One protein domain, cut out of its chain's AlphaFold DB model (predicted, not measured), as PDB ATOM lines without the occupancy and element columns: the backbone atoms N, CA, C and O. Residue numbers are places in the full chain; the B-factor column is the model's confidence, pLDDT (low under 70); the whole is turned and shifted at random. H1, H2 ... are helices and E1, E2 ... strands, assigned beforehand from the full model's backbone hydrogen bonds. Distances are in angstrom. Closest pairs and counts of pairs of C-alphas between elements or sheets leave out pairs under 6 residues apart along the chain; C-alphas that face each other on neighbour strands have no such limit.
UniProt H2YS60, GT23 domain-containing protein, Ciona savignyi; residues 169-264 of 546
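AT A GLANCE: This is residues 169 to 264 of the 546 residues of the protein "GT23 domain-containing protein" of Ciona savignyi (UniProt H2YS60). With little regular structure, a small parallel sheet, E2 E1 E3, lies between long helix H1 along one face and short H3 across the other; H2 is off the sheet. The printed part has 96 residues, and the named elements, E1 H1 E2 H2 H3 E3 along the chain, hold only 38 of the 96; the class is mixed, helices and strands. The whole is compact, radius of gyration of the C-alphas 13.1 A, spanning 39 by 28 by 19 A.

IN THESE COORDINATES: E1, residues 169 to 171, begins at C-alpha (219.537, 201.017, 225.633). E2 is 199 to 202; E3, 251 to 254, ends at (219.135, 197.758, 231.888). H1, 179 to 195, measures 24.5 A; H2 is 213 to 216, H3 227 to 232.

HOW THE PARTS SIT: N 171 and O 201 of E1 and E2, and N 170 and O 252 of E1 and E3, are 2.8 A apart, within hydrogen-bond range. E1, H1, E2 form a strand-helix-strand unit, two parallel neighbour strands with a helix between; E2, H2 H3, E3 form a split one, with E1 between E2 and E3 in the sheet; both crossovers are right-handed. H1's height over the sheet is 9.2 A; the closest C-alphas of H1 and E1 are Cys 189 and Cys 171, 5.7 A. H3 is on the opposite face, height 9.3 A. O i to N i+4 pairs are within range throughout H3 and 12 of 13 in H1; H2 is too short.

THE WHOLE: The farthest C-alphas, Asp 215 and Thr 242, are 40.5 A apart. The printed part has no cut; the link H3 to E3 is long, 18 residues. No printed residue is under 70 in pLDDT.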
ATOM      1  N   LEU A 169     219.598 201.882 224.466       96.81
ATOM      2  CA  LEU A 169     219.537 201.017 225.633       96.81
ATOM      3  C   LEU A 169     220.945 200.914 226.208       96.81
ATOM      4  O   LEU A 169     221.835 200.343 225.584       96.81
ATOM      5  N   PHE A 170     221.149 201.462 227.397       95.44
ATOM      6  CA  PHE A 170     222.396 201.336 228.126       95.44
ATOM      7  C   PHE A 170     222.410 200.041 228.935       95.44
ATOM      8  O   PHE A 170     221.647 199.881 229.889       95.44
ATOM      9  N   CYS A 171     223.285 199.115 228.558       93.81
ATOM     10  CA  CYS A 171     223.497 197.878 229.285       93.81
ATOM     11  C   CYS A 171     224.492 198.098 230.425       93.81
ATOM     12  O   CYS A 171     225.696 198.224 230.196       93.81
ATOM     13  N   ASN A 172     223.980 198.121 231.652       88.25
ATOM     14  CA  ASN A 172     224.767 198.308 232.861       88.25
ATOM     15  C   ASN A 172     224.823 196.989 233.643       88.25
ATOM     16  O   ASN A 172     224.045 196.753 234.573       88.25
ATOM     17  N   VAL A 173     225.728 196.105 233.223       81.06
ATOM     18  CA  VAL A 173     225.953 194.815 233.881       81.06
ATOM     19  C   VAL A 173     226.700 195.055 235.193       81.06
ATOM     20  O   VAL A 173     227.896 195.309 235.196       81.06
ATOM     21  N   LYS A 174     225.988 194.940 236.318       76.56
ATOM     22  CA  LYS A 174     226.561 195.049 237.676       76.56
ATOM     23  C   LYS A 174     226.998 193.704 238.270       76.56
ATOM     24  O   LYS A 174     227.417 193.638 239.421       76.56
ATOM     25  N   HIS A 175     226.820 192.613 237.526       73.25
ATOM     26  CA  HIS A 175     227.140 191.270 237.996       73.25
ATOM     27  C   HIS A 175     228.618 190.947 237.772       73.25
ATOM     28  O   HIS A 175     229.083 190.878 236.637       73.25
ATOM     29  N   HIS A 176     229.327 190.677 238.866       76.81
ATOM     30  CA  HIS A 176     230.722 190.243 238.849       76.81
ATOM     31  C   HIS A 176     230.786 188.716 238.698       76.81
ATOM     32  O   HIS A 176     230.498 187.972 239.637       76.81
ATOM     33  N   CYS A 177     231.116 188.233 237.500       83.50
ATOM     34  CA  CYS A 177     231.269 186.807 237.203       83.50
ATOM     35  C   CYS A 177     232.290 186.568 236.078       83.50
ATOM     36  O   CYS A 177     232.849 187.502 235.511       83.50
ATOM     37  N   GLY A 178     232.558 185.296 235.754       85.06
ATOM     38  CA  GLY A 178     233.493 184.944 234.683       85.06
ATOM     39  C   GLY A 178     233.048 185.417 233.287       85.06
ATOM     40  O   GLY A 178     231.851 185.561 233.046       85.06
ATOM     41  N   LEU A 179     233.994 185.560 232.347       88.94
ATOM     42  CA  LEU A 179     233.786 186.096 230.989       88.94
ATOM     43  C   LEU A 179     232.535 185.549 230.286       88.94
ATOM     44  O   LEU A 179     231.717 186.327 229.812       88.94
ATOM     45  N   GLY A 180     232.348 184.225 230.252       91.12
ATOM     46  CA  GLY A 180     231.171 183.628 229.606       91.12
ATOM     47  C   GLY A 180     229.850 184.094 230.231       91.12
ATOM     48  O   GLY A 180     228.940 184.487 229.519       91.12
ATOM     49  N   CYS A 181     229.770 184.135 231.566       90.31
ATOM     50  CA  CYS A 181     228.586 184.640 232.270       90.31
ATOM     51  C   CYS A 181     228.343 186.126 231.964       90.31
ATOM     52  O   CYS A 181     227.214 186.528 231.696       90.31
ATOM     53  N   MET A 182     229.405 186.929 231.936       90.31
ATOM     54  CA  MET A 182     229.324 188.351 231.616       90.31
ATOM     55  C   MET A 182     228.841 188.600 230.182       90.31
ATOM     56  O   MET A 182     227.947 189.417 229.968       90.31
ATOM     57  N   MET A 183     229.363 187.863 229.200       93.44
ATOM     58  CA  MET A 183     228.896 187.967 227.816       93.44
ATOM     59  C   MET A 183     227.435 187.524 227.671       93.44
ATOM     60  O   MET A 183     226.677 188.162 226.939       93.44
ATOM     61  N   HIS A 184     226.990 186.516 228.432       94.88
ATOM     62  CA  HIS A 184     225.570 186.161 228.521       94.88
ATOM     63  C   HIS A 184     224.721 187.284 229.137       94.88
ATOM     64  O   HIS A 184     223.615 187.524 228.659       94.88
ATOM     65  N   HIS A 185     225.221 188.042 230.115       92.81
ATOM     66  CA  HIS A 185     224.518 189.226 230.630       92.81
ATOM     67  C   HIS A 185     224.383 190.340 229.583       92.81
ATOM     68  O   HIS A 185     223.297 190.902 229.416       92.81
ATOM     69  N   TYR A 186     225.450 190.625 228.832       94.19
ATOM     70  CA  TYR A 186     225.387 191.566 227.708       94.19
ATOM     71  C   TYR A 186     224.439 191.086 226.602       94.19
ATOM     72  O   TYR A 186     223.764 191.900 225.971       94.19
ATOM     73  N   SER A 187     224.313 189.770 226.416       95.88
ATOM     74  CA  SER A 187     223.335 189.182 225.497       95.88
ATOM     75  C   SER A 187     221.906 189.554 225.813       95.88
ATOM     76  O   SER A 187     221.169 189.930 224.909       95.88
ATOM     77  N   LEU A 188     221.530 189.503 227.092       95.38
ATOM     78  CA  LEU A 188     220.172 189.797 227.536       95.38
ATOM     79  C   LEU A 188     219.803 191.242 227.194       95.38
ATOM     80  O   LEU A 188     218.709 191.500 226.699       95.38
ATOM     81  N   CYS A 189     220.747 192.173 227.360       95.88
ATOM     82  CA  CYS A 189     220.578 193.546 226.898       95.88
ATOM     83  C   CYS A 189     220.387 193.632 225.380       95.88
ATOM     84  O   CYS A 189     219.512 194.373 224.938       95.88
ATOM     85  N   LEU A 190     221.165 192.888 224.584       97.44
ATOM     86  CA  LEU A 190     221.019 192.912 223.127       97.44
ATOM     87  C   LEU A 190     219.683 192.307 222.678       97.44
ATOM     88  O   LEU A 190     219.046 192.870 221.794       97.44
ATOM     89  N   PHE A 191     219.203 191.227 223.306       97.50
ATOM     90  CA  PHE A 191     217.865 190.692 223.029       97.50
ATOM     91  C   PHE A 191     216.783 191.759 223.235       97.50
ATOM     92  O   PHE A 191     215.964 191.973 222.339       97.50
ATOM     93  N   ILE A 192     216.807 192.459 224.376       96.44
ATOM     94  CA  ILE A 192     215.862 193.543 224.682       96.44
ATOM     95  C   ILE A 192     216.027 194.699 223.690       96.44
ATOM     96  O   ILE A 192     215.033 195.220 223.185       96.44
ATOM     97  N   ALA A 193     217.263 195.092 223.377       97.12
ATOM     98  CA  ALA A 193     217.554 196.181 222.450       97.12
ATOM     99  C   ALA A 193     216.980 195.895 221.055       97.12
ATOM    100  O   ALA A 193     216.263 196.727 220.502       97.12
ATOM    101  N   LEU A 194     217.191 194.682 220.537       97.44
ATOM    102  CA  LEU A 194     216.643 194.240 219.256       97.44
ATOM    103  C   LEU A 194     215.114 194.212 219.264       97.44
ATOM    104  O   LEU A 194     214.489 194.726 218.339       97.44
ATOM    105  N   GLY A 195     214.499 193.656 220.310       95.50
ATOM    106  CA  GLY A 195     213.040 193.564 220.414       95.50
ATOM    107  C   GLY A 195     212.341 194.914 220.602       95.50
ATOM    108  O   GLY A 195     211.202 195.093 220.183       95.50
ATOM    109  N   THR A 196     213.032 195.894 221.187       94.81
ATOM    110  CA  THR A 196     212.490 197.239 221.458       94.81
ATOM    111  C   THR A 196     212.947 198.304 220.457       94.81
ATOM    112  O   THR A 196     212.659 199.486 220.654       94.81
ATOM    113  N   ASN A 197     213.625 197.896 219.377       95.50
ATOM    114  CA  ASN A 197     214.200 198.778 218.359       95.50
ATOM    115  C   ASN A 197     215.091 199.882 218.959       95.50
ATOM    116  O   ASN A 197     214.907 201.079 218.715       95.50
ATOM    117  N   ARG A 198     216.032 199.467 219.811       96.81
ATOM    118  CA  ARG A 198     217.006 200.333 220.474       96.81
ATOM    119  C   ARG A 198     218.422 199.938 220.083       96.81
ATOM    120  O   ARG A 198     218.754 198.760 219.959       96.81
ATOM    121  N   VAL A 199     219.284 200.938 219.974       97.62
ATOM    122  CA  VAL A 199     220.727 200.737 219.863       97.62
ATOM    123  C   VAL A 199     221.281 200.437 221.247       97.62
ATOM    124  O   VAL A 199     221.125 201.232 222.174       97.62
ATOM    125  N   MET A 200     221.928 199.290 221.396       96.94
ATOM    126  CA  MET A 200     222.627 198.922 222.613       96.94
ATOM    127  C   MET A 200     223.917 199.732 222.738       96.94
ATOM    128  O   MET A 200     224.752 199.763 221.835       96.94
ATOM    129  N   ILE A 201     224.093 200.334 223.907       94.62
ATOM    130  CA  ILE A 201     225.326 200.975 224.347       94.62
ATOM    131  C   ILE A 201     225.806 200.232 225.586       94.62
ATOM    132  O   ILE A 201     225.018 199.868 226.458       94.62
ATOM    133  N   TRP A 202     227.108 200.017 225.671       90.94
ATOM    134  CA  TRP A 202     227.766 199.490 226.857       90.94
ATOM    135  C   TRP A 202     228.933 200.395 227.248       90.94
ATOM    136  O   TRP A 202     229.396 201.207 226.448       90.94
ATOM    137  N   ASP A 203     229.419 200.246 228.472       83.00
ATOM    138  CA  ASP A 203     230.662 200.871 228.911       83.00
ATOM    139  C   ASP A 203     231.576 199.783 229.470       83.00
ATOM    140  O   ASP A 203     231.490 199.415 230.641       83.00
ATOM    141  N   LEU A 204     232.433 199.229 228.605       80.69
ATOM    142  CA  LEU A 204     233.379 198.185 229.005       80.69
ATOM    143  C   LEU A 204     234.455 198.703 229.968       80.69
ATOM    144  O   LEU A 204     235.088 197.892 230.632       80.69
ATOM    145  N   ASN A 205     234.621 200.024 230.133       71.94
ATOM    146  CA  ASN A 205     235.533 200.553 231.153       71.94
ATOM    147  C   ASN A 205     235.046 200.246 232.578       71.94
ATOM    148  O   ASN A 205     235.832 200.306 233.520       71.94
ATOM    149  N   GLN A 206     233.760 199.916 232.746       70.94
ATOM    150  CA  GLN A 206     233.196 199.471 234.024       70.94
ATOM    151  C   GLN A 206     233.526 198.001 234.324       70.94
ATOM    152  O   GLN A 206     233.351 197.561 235.456       70.94
ATOM    153  N   VAL A 207     234.029 197.256 233.334       76.44
ATOM    154  CA  VAL A 207     234.433 195.852 233.456       76.44
ATOM    155  C   VAL A 207     235.897 195.785 233.883       76.44
ATOM    156  O   VAL A 207     236.803 195.537 233.084       76.44
ATOM    157  N   THR A 208     236.149 196.047 235.160       75.81
ATOM    158  CA  THR A 208     237.515 196.103 235.702       75.81
ATOM    159  C   THR A 208     238.160 194.721 235.827       75.81
ATOM    160  O   THR A 208     239.384 194.620 235.842       75.81
ATOM    161  N   GLU A 209     237.364 193.649 235.855       76.06
ATOM    162  CA  GLU A 209     237.834 192.264 235.975       76.06
ATOM    163  C   GLU A 209     238.496 191.738 234.698       76.06
ATOM    164  O   GLU A 209     239.288 190.801 234.758       76.06
ATOM    165  N   TYR A 210     238.169 192.313 233.539       80.31
ATOM    166  CA  TYR A 210     238.669 191.866 232.238       80.31
ATOM    167  C   TYR A 210     239.364 193.004 231.490       80.31
ATOM    168  O   TYR A 210     238.867 193.472 230.456       80.31
ATOM    169  N   PRO A 211     240.541 193.447 231.979       79.56
ATOM    170  CA  PRO A 211     241.310 194.485 231.311       79.56
ATOM    171  C   PRO A 211     241.662 194.034 229.888       79.56
ATOM    172  O   PRO A 211     242.257 192.979 229.682       79.56
ATOM    173  N   GLY A 212     241.291 194.843 228.895       85.12
ATOM    174  CA  GLY A 212     241.535 194.558 227.478       85.12
ATOM    175  C   GLY A 212     240.358 193.938 226.719       85.12
ATOM    176  O   GLY A 212     240.508 193.668 225.532       85.12
ATOM    177  N   LEU A 213     239.175 193.758 227.325       88.00
ATOM    178  CA  LEU A 213     237.996 193.259 226.592       88.00
ATOM    179  C   LEU A 213     237.632 194.177 225.425       88.00
ATOM    180  O   LEU A 213     237.450 193.713 224.303       88.00
ATOM    181  N   GLN A 214     237.675 195.487 225.655       89.44
ATOM    182  CA  GLN A 214     237.542 196.493 224.602       89.44
ATOM    183  C   GLN A 214     238.614 196.408 223.505       89.44
ATOM    184  O   GLN A 214     238.384 196.927 222.418       89.44
ATOM    185  N   ASP A 215     239.769 195.786 223.752       91.06
ATOM    186  CA  ASP A 215     240.831 195.591 222.755       91.06
ATOM    187  C   ASP A 215     240.627 194.295 221.955       91.06
ATOM    188  O   ASP A 215     241.080 194.203 220.815       91.06
ATOM    189  N   ALA A 216     239.929 193.313 222.530       92.88
ATOM    190  CA  ALA A 216     239.675 192.018 221.908       92.88
ATOM    191  C   ALA A 216     238.439 192.033 220.993       92.88
ATOM    192  O   ALA A 216     238.479 191.465 219.899       92.88
ATOM    193  N   ILE A 217     237.349 192.690 221.412       94.75
ATOM    194  CA  ILE A 217     236.054 192.655 220.710       94.75
ATOM    195  C   ILE A 217     235.591 194.029 220.211       94.75
ATOM    196  O   ILE A 217     235.969 195.083 220.727       94.75
ATOM    197  N   LYS A 218     234.774 194.023 219.156       95.06
ATOM    198  CA  LYS A 218     234.155 195.221 218.579       95.06
ATOM    199  C   LYS A 218     232.997 195.697 219.461       95.06
ATOM    200  O   LYS A 218     232.281 194.892 220.047       95.06
ATOM    201  N   SER A 219     232.770 197.010 219.488       93.38
ATOM    202  CA  SER A 219     231.543 197.583 220.056       93.38
ATOM    203  C   SER A 219     230.305 197.063 219.294       93.38
ATOM    204  O   SER A 219     230.395 196.858 218.074       93.38
ATOM    205  N   PRO A 220     229.146 196.852 219.953       93.56
ATOM    206  CA  PRO A 220     227.913 196.462 219.279       93.56
ATOM    207  C   PRO A 220     227.425 197.549 218.318       93.56
ATOM    208  O   PRO A 220     226.804 197.215 217.310       93.56
ATOM    209  N   SER A 221     227.748 198.813 218.608       94.75
ATOM    210  CA  SER A 221     227.375 199.995 217.835       94.75
ATOM    211  C   SER A 221     228.500 201.034 217.814       94.75
ATOM    212  O   SER A 221     229.355 201.063 218.704       94.75
ATOM    213  N   HIS A 222     228.472 201.911 216.812       93.50
ATOM    214  CA  HIS A 222     229.274 203.134 216.760       93.50
ATOM    215  C   HIS A 222     228.646 204.306 217.542       93.50
ATOM    216  O   HIS A 222     229.327 205.299 217.790       93.50
ATOM    217  N   CYS A 223     227.370 204.210 217.937       94.38
ATOM    218  CA  CYS A 223     226.694 205.256 218.697       94.38
ATOM    219  C   CYS A 223     227.224 205.369 220.130       94.38
ATOM    220  O   CYS A 223     227.584 204.378 220.765       94.38
ATOM    221  N   GLN A 224     227.222 206.595 220.653       91.12
ATOM    222  CA  GLN A 224     227.665 206.932 222.004       91.12
ATOM    223  C   GLN A 224     226.624 207.813 222.702       91.12
ATOM    224  O   GLN A 224     225.751 208.391 222.052       91.12
ATOM    225  N   SER A 225     226.734 207.899 224.026       90.75
ATOM    226  CA  SER A 225     225.940 208.782 224.883       90.75
ATOM    227  C   SER A 225     226.818 209.362 225.984       90.75
ATOM    228  O   SER A 225     227.820 208.750 226.367       90.75
ATOM    229  N   SER A 226     226.447 210.539 226.488       90.69
ATOM    230  CA  SER A 226     227.182 211.198 227.570       90.69
ATOM    231  C   SER A 226     226.982 210.460 228.898       90.69
ATOM    232  O   SER A 226     225.988 209.759 229.102       90.69
ATOM    233  N   LYS A 227     227.914 210.618 229.845       87.88
ATOM    234  CA  LYS A 227     227.795 209.977 231.167       87.88
ATOM    235  C   LYS A 227     226.556 210.463 231.922       87.88
ATOM    236  O   LYS A 227     225.931 209.682 232.634       87.88
ATOM    237  N   GLU A 228     226.184 211.723 231.734       88.94
ATOM    238  CA  GLU A 228     225.014 212.361 232.337       88.94
ATOM    239  C   GLU A 228     223.710 211.772 231.775       88.94
ATOM    240  O   GLU A 228     222.799 211.452 232.544       88.94
ATOM    241  N   GLU A 229     223.638 211.544 230.458       89.25
ATOM    242  CA  GLU A 229     222.509 210.852 229.816       89.25
ATOM    243  C   GLU A 229     222.351 209.424 230.358       89.25
ATOM    244  O   GLU A 229     221.252 208.994 230.705       89.25
ATOM    245  N   LEU A 230     223.460 208.689 230.486       89.44
ATOM    246  CA  LEU A 230     223.451 207.309 230.983       89.44
ATOM    247  C   LEU A 230     223.083 207.227 232.473       89.44
ATOM    248  O   LEU A 230     222.393 206.295 232.896       89.44
ATOM    249  N   ALA A 231     223.529 208.197 233.274       87.38
ATOM    250  CA  ALA A 231     223.227 208.268 234.701       87.38
ATOM    251  C   ALA A 231     221.746 208.582 234.959       87.38
ATOM    252  O   ALA A 231     221.129 207.952 235.821       87.38
ATOM    253  N   SER A 232     221.177 209.512 234.185       90.62
ATOM    254  CA  SER A 232     219.777 209.946 234.296       90.62
ATOM    255  C   SER A 232     218.772 208.999 233.627       90.62
ATOM    256  O   SER A 232     217.578 209.083 233.912       90.62
ATOM    257  N   ALA A 233     219.234 208.065 232.786       92.94
ATOM    258  CA  ALA A 233     218.375 207.109 232.097       92.94
ATOM    259  C   ALA A 233     217.524 206.265 233.079       92.94
ATOM    260  O   ALA A 233     218.088 205.634 233.995       92.94
ATOM    261  N   PRO A 234     216.189 206.197 232.879       94.12
ATOM    262  CA  PRO A 234     215.300 205.377 233.694       94.12
ATOM    263  C   PRO A 234     215.582 203.889 233.483       94.12
ATOM    264  O   PRO A 234     216.047 203.471 232.420       94.12
ATOM    265  N   GLU A 235     215.279 203.079 234.496       93.62
ATOM    266  CA  GLU A 235     215.366 201.625 234.376       93.62
ATOM    267  C   GLU A 235     214.328 201.116 233.368       93.62
ATOM    268  O   GLU A 235     213.172 201.552 233.374       93.62
ATOM    269  N   TRP A 236     214.742 200.202 232.498       93.94
ATOM    270  CA  TRP A 236     213.845 199.516 231.585       93.94
ATOM    271  C   TRP A 236     212.994 198.500 232.349       93.94
ATOM    272  O   TRP A 236     213.513 197.667 233.091       93.94
ATOM    273  N   ARG A 237     211.686 198.559 232.124       92.25
ATOM    274  CA  ARG A 237     210.678 197.651 232.660       92.25
ATOM    275  C   ARG A 237     209.865 197.089 231.510       92.25
ATOM    276  O   ARG A 237     209.470 197.828 230.602       92.25
ATOM    277  N   SER A 238     209.632 195.783 231.556       89.44
ATOM    278  CA  SER A 238     208.909 195.063 230.512       89.44
ATOM    279  C   SER A 238     207.472 195.584 230.376       89.44
ATOM    280  O   SER A 238     206.863 195.934 231.388       89.44
ATOM    281  N   PRO A 239     206.869 195.554 229.168       87.94
ATOM    282  CA  PRO A 239     205.440 195.825 228.979       87.94
ATOM    283  C   PRO A 239     204.498 194.970 229.846       87.94
ATOM    284  O   PRO A 239     203.325 195.295 229.974       87.94
ATOM    285  N   GLN A 240     204.995 193.865 230.412       85.81
ATOM    286  CA  GLN A 240     204.245 192.965 231.297       85.81
ATOM    287  C   GLN A 240     204.283 193.380 232.777       85.81
ATOM    288  O   GLN A 240     203.636 192.744 233.608       85.81
ATOM    289  N   GLU A 241     205.071 194.393 233.135       87.94
ATOM    290  CA  GLU A 241     205.144 194.918 234.498       87.94
ATOM    291  C   GLU A 241     204.046 195.956 234.763       87.94
ATOM    292  O   GLU A 241     203.471 196.529 233.842       87.94
ATOM    293  N   THR A 242     203.757 196.220 236.041       87.31
ATOM    294  CA  THR A 242     202.700 197.160 236.461       87.31
ATOM    295  C   THR A 242     202.969 198.606 236.043       87.31
ATOM    296  O   THR A 242     202.032 199.373 235.861       87.31
ATOM    297  N   GLU A 243     204.240 198.979 235.894       88.31
ATOM    298  CA  GLU A 243     204.689 200.316 235.495       88.31
ATOM    299  C   GLU A 243     205.746 200.195 234.384       88.31
ATOM    300  O   GLU A 243     206.944 200.301 234.668       88.31
ATOM    301  N   PRO A 244     205.340 199.912 233.135       91.38
ATOM    302  CA  PRO A 244     206.274 199.693 232.038       91.38
ATOM    303  C   PRO A 244     206.966 200.997 231.627       91.38
ATOM    304  O   PRO A 244     206.393 202.086 231.709       91.38
ATOM    305  N   THR A 245     208.202 200.896 231.140       91.62
ATOM    306  CA  THR A 245     208.912 202.072 230.620       91.62
ATOM    307  C   THR A 245     208.273 202.529 229.303       91.62
ATOM    308  O   THR A 245     208.014 201.681 228.442       91.62
ATOM    309  N   PRO A 246     208.064 203.843 229.085       90.81
ATOM    310  CA  PRO A 246     207.535 204.350 227.822       90.81
ATOM    311  C   PRO A 246     208.362 203.891 226.613       90.81
ATOM    312  O   PRO A 246     209.598 203.927 226.617       90.81
ATOM    313  N   SER A 247     207.682 203.446 225.554       88.94
ATOM    314  CA  SER A 247     208.328 202.901 224.350       88.94
ATOM    315  C   SER A 247     209.096 203.964 223.551       88.94
ATOM    316  O   SER A 247     210.000 203.636 222.777       88.94
ATOM    317  N   ASP A 248     208.762 205.236 223.742       91.31
ATOM    318  CA  ASP A 248     209.357 206.427 223.138       91.31
ATOM    319  C   ASP A 248     210.497 207.041 223.963       91.31
ATOM    320  O   ASP A 248     211.188 207.919 223.450       91.31
ATOM    321  N   ALA A 249     210.769 206.540 225.177       93.38
ATOM    322  CA  ALA A 249     211.877 207.025 226.001       93.38
ATOM    323  C   ALA A 249     213.196 207.021 225.193       93.38
ATOM    324  O   ALA A 249     213.550 205.974 224.635       93.38
ATOM    325  N   PRO A 250     213.942 208.140 225.115       93.31
ATOM    326  CA  PRO A 250     215.100 208.260 224.225       93.31
ATOM    327  C   PRO A 250     216.248 207.341 224.644       93.31
ATOM    328  O   PRO A 250     216.901 206.728 223.800       93.31
ATOM    329  N   ILE A 251     216.447 207.173 225.949       95.56
ATOM    330  CA  ILE A 251     217.417 206.252 226.528       95.56
ATOM    331  C   ILE A 251     216.792 205.516 227.708       95.56
ATOM    332  O   ILE A 251     216.012 206.088 228.466       95.56
ATOM    333  N   VAL A 252     217.123 204.237 227.846       95.50
ATOM    334  CA  VAL A 252     216.754 203.406 228.999       95.50
ATOM    335  C   VAL A 252     217.986 202.666 229.491       95.50
ATOM    336  O   VAL A 252     218.894 202.392 228.708       95.50
ATOM    337  N   LYS A 253     218.022 202.329 230.774       94.44
ATOM    338  CA  LYS A 253     219.099 201.570 231.408       94.44
ATOM    339  C   LYS A 253     218.607 200.170 231.766       94.44
ATOM    340  O   LYS A 253     217.500 200.028 232.267       94.44
ATOM    341  N   VAL A 254     219.423 199.151 231.517       92.12
ATOM    342  CA  VAL A 254     219.135 197.758 231.888       92.12
ATOM    343  C   VAL A 254     220.176 197.284 232.889       92.12
ATOM    344  O   VAL A 254     221.352 197.150 232.553       92.12
ATOM    345  N   THR A 255     219.725 197.013 234.109       86.62
ATOM    346  CA  THR A 255     220.485 196.357 235.185       86.62
ATOM    347  C   THR A 255     219.925 194.978 235.533       86.62
ATOM    348  O   THR A 255     220.636 194.153 236.104       86.62
ATOM    349  N   GLY A 256     218.669 194.706 235.168       80.44
ATOM    350  CA  GLY A 256     218.006 193.415 235.329       80.44
ATOM    351  C   GLY A 256     217.077 193.095 234.157       80.44
ATOM    352  O   GLY A 256     216.780 193.949 233.331       80.44
ATOM    353  N   TYR A 257     216.621 191.843 234.086       80.06
ATOM    354  CA  TYR A 257     215.975 191.288 232.881       80.06
ATOM    355  C   TYR A 257     214.628 190.622 233.184       80.06
ATOM    356  O   TYR A 257     214.189 189.717 232.474       80.06
ATOM    357  N   LYS A 258     213.995 190.998 234.300       78.38
ATOM    358  CA  LYS A 258     212.760 190.353 234.756       78.38
ATOM    359  C   LYS A 258     211.658 190.532 233.711       78.38
ATOM    360  O   LYS A 258     211.492 191.610 233.159       78.38
ATOM    361  N   ASN A 259     210.907 189.459 233.462       83.38
ATOM    362  CA  ASN A 259     209.711 189.454 232.615       83.38
ATOM    363  C   ASN A 259     209.918 189.958 231.171       83.38
ATOM    364  O   ASN A 259     208.947 190.327 230.510       83.38
ATOM    365  N   SER A 260     211.152 189.983 230.655       89.25
ATOM    366  CA  SER A 260     211.365 190.224 229.226       89.25
ATOM    367  C   SER A 260     210.878 189.021 228.420       89.25
ATOM    368  O   SER A 260     211.211 187.877 228.732       89.25
ATOM    369  N   VAL A 261     210.120 189.286 227.358       92.38
ATOM    370  CA  VAL A 261     209.821 188.283 226.324       92.38
ATOM    371  C   VAL A 261     210.980 188.124 225.345       92.38
ATOM    372  O   VAL A 261     211.210 187.039 224.831       92.38
ATOM    373  N   PHE A 262     211.764 189.186 225.148       94.88
ATOM    374  CA  PHE A 262     212.967 189.165 224.330       94.88
ATOM    375  C   PHE A 262     214.121 188.623 225.165       94.88
ATOM    376  O   PHE A 262     214.758 189.357 225.926       94.88
ATOM    377  N   ALA A 263     214.342 187.318 225.064       94.44
ATOM    378  CA  ALA A 263     215.288 186.589 225.892       94.44
ATOM    379  C   ALA A 263     215.795 185.330 225.164       94.44
ATOM    380  O   ALA A 263     215.183 184.897 224.183       94.44
ATOM    381  N   PRO A 264     216.870 184.687 225.651       95.25
ATOM    382  CA  PRO A 264     217.246 183.351 225.210       95.25
ATOM    383  C   PRO A 264     216.078 182.356 225.289       95.25
ATOM    384  O   PRO A 264     215.150 182.533 226.085       95.25
TER     385      PRO A 264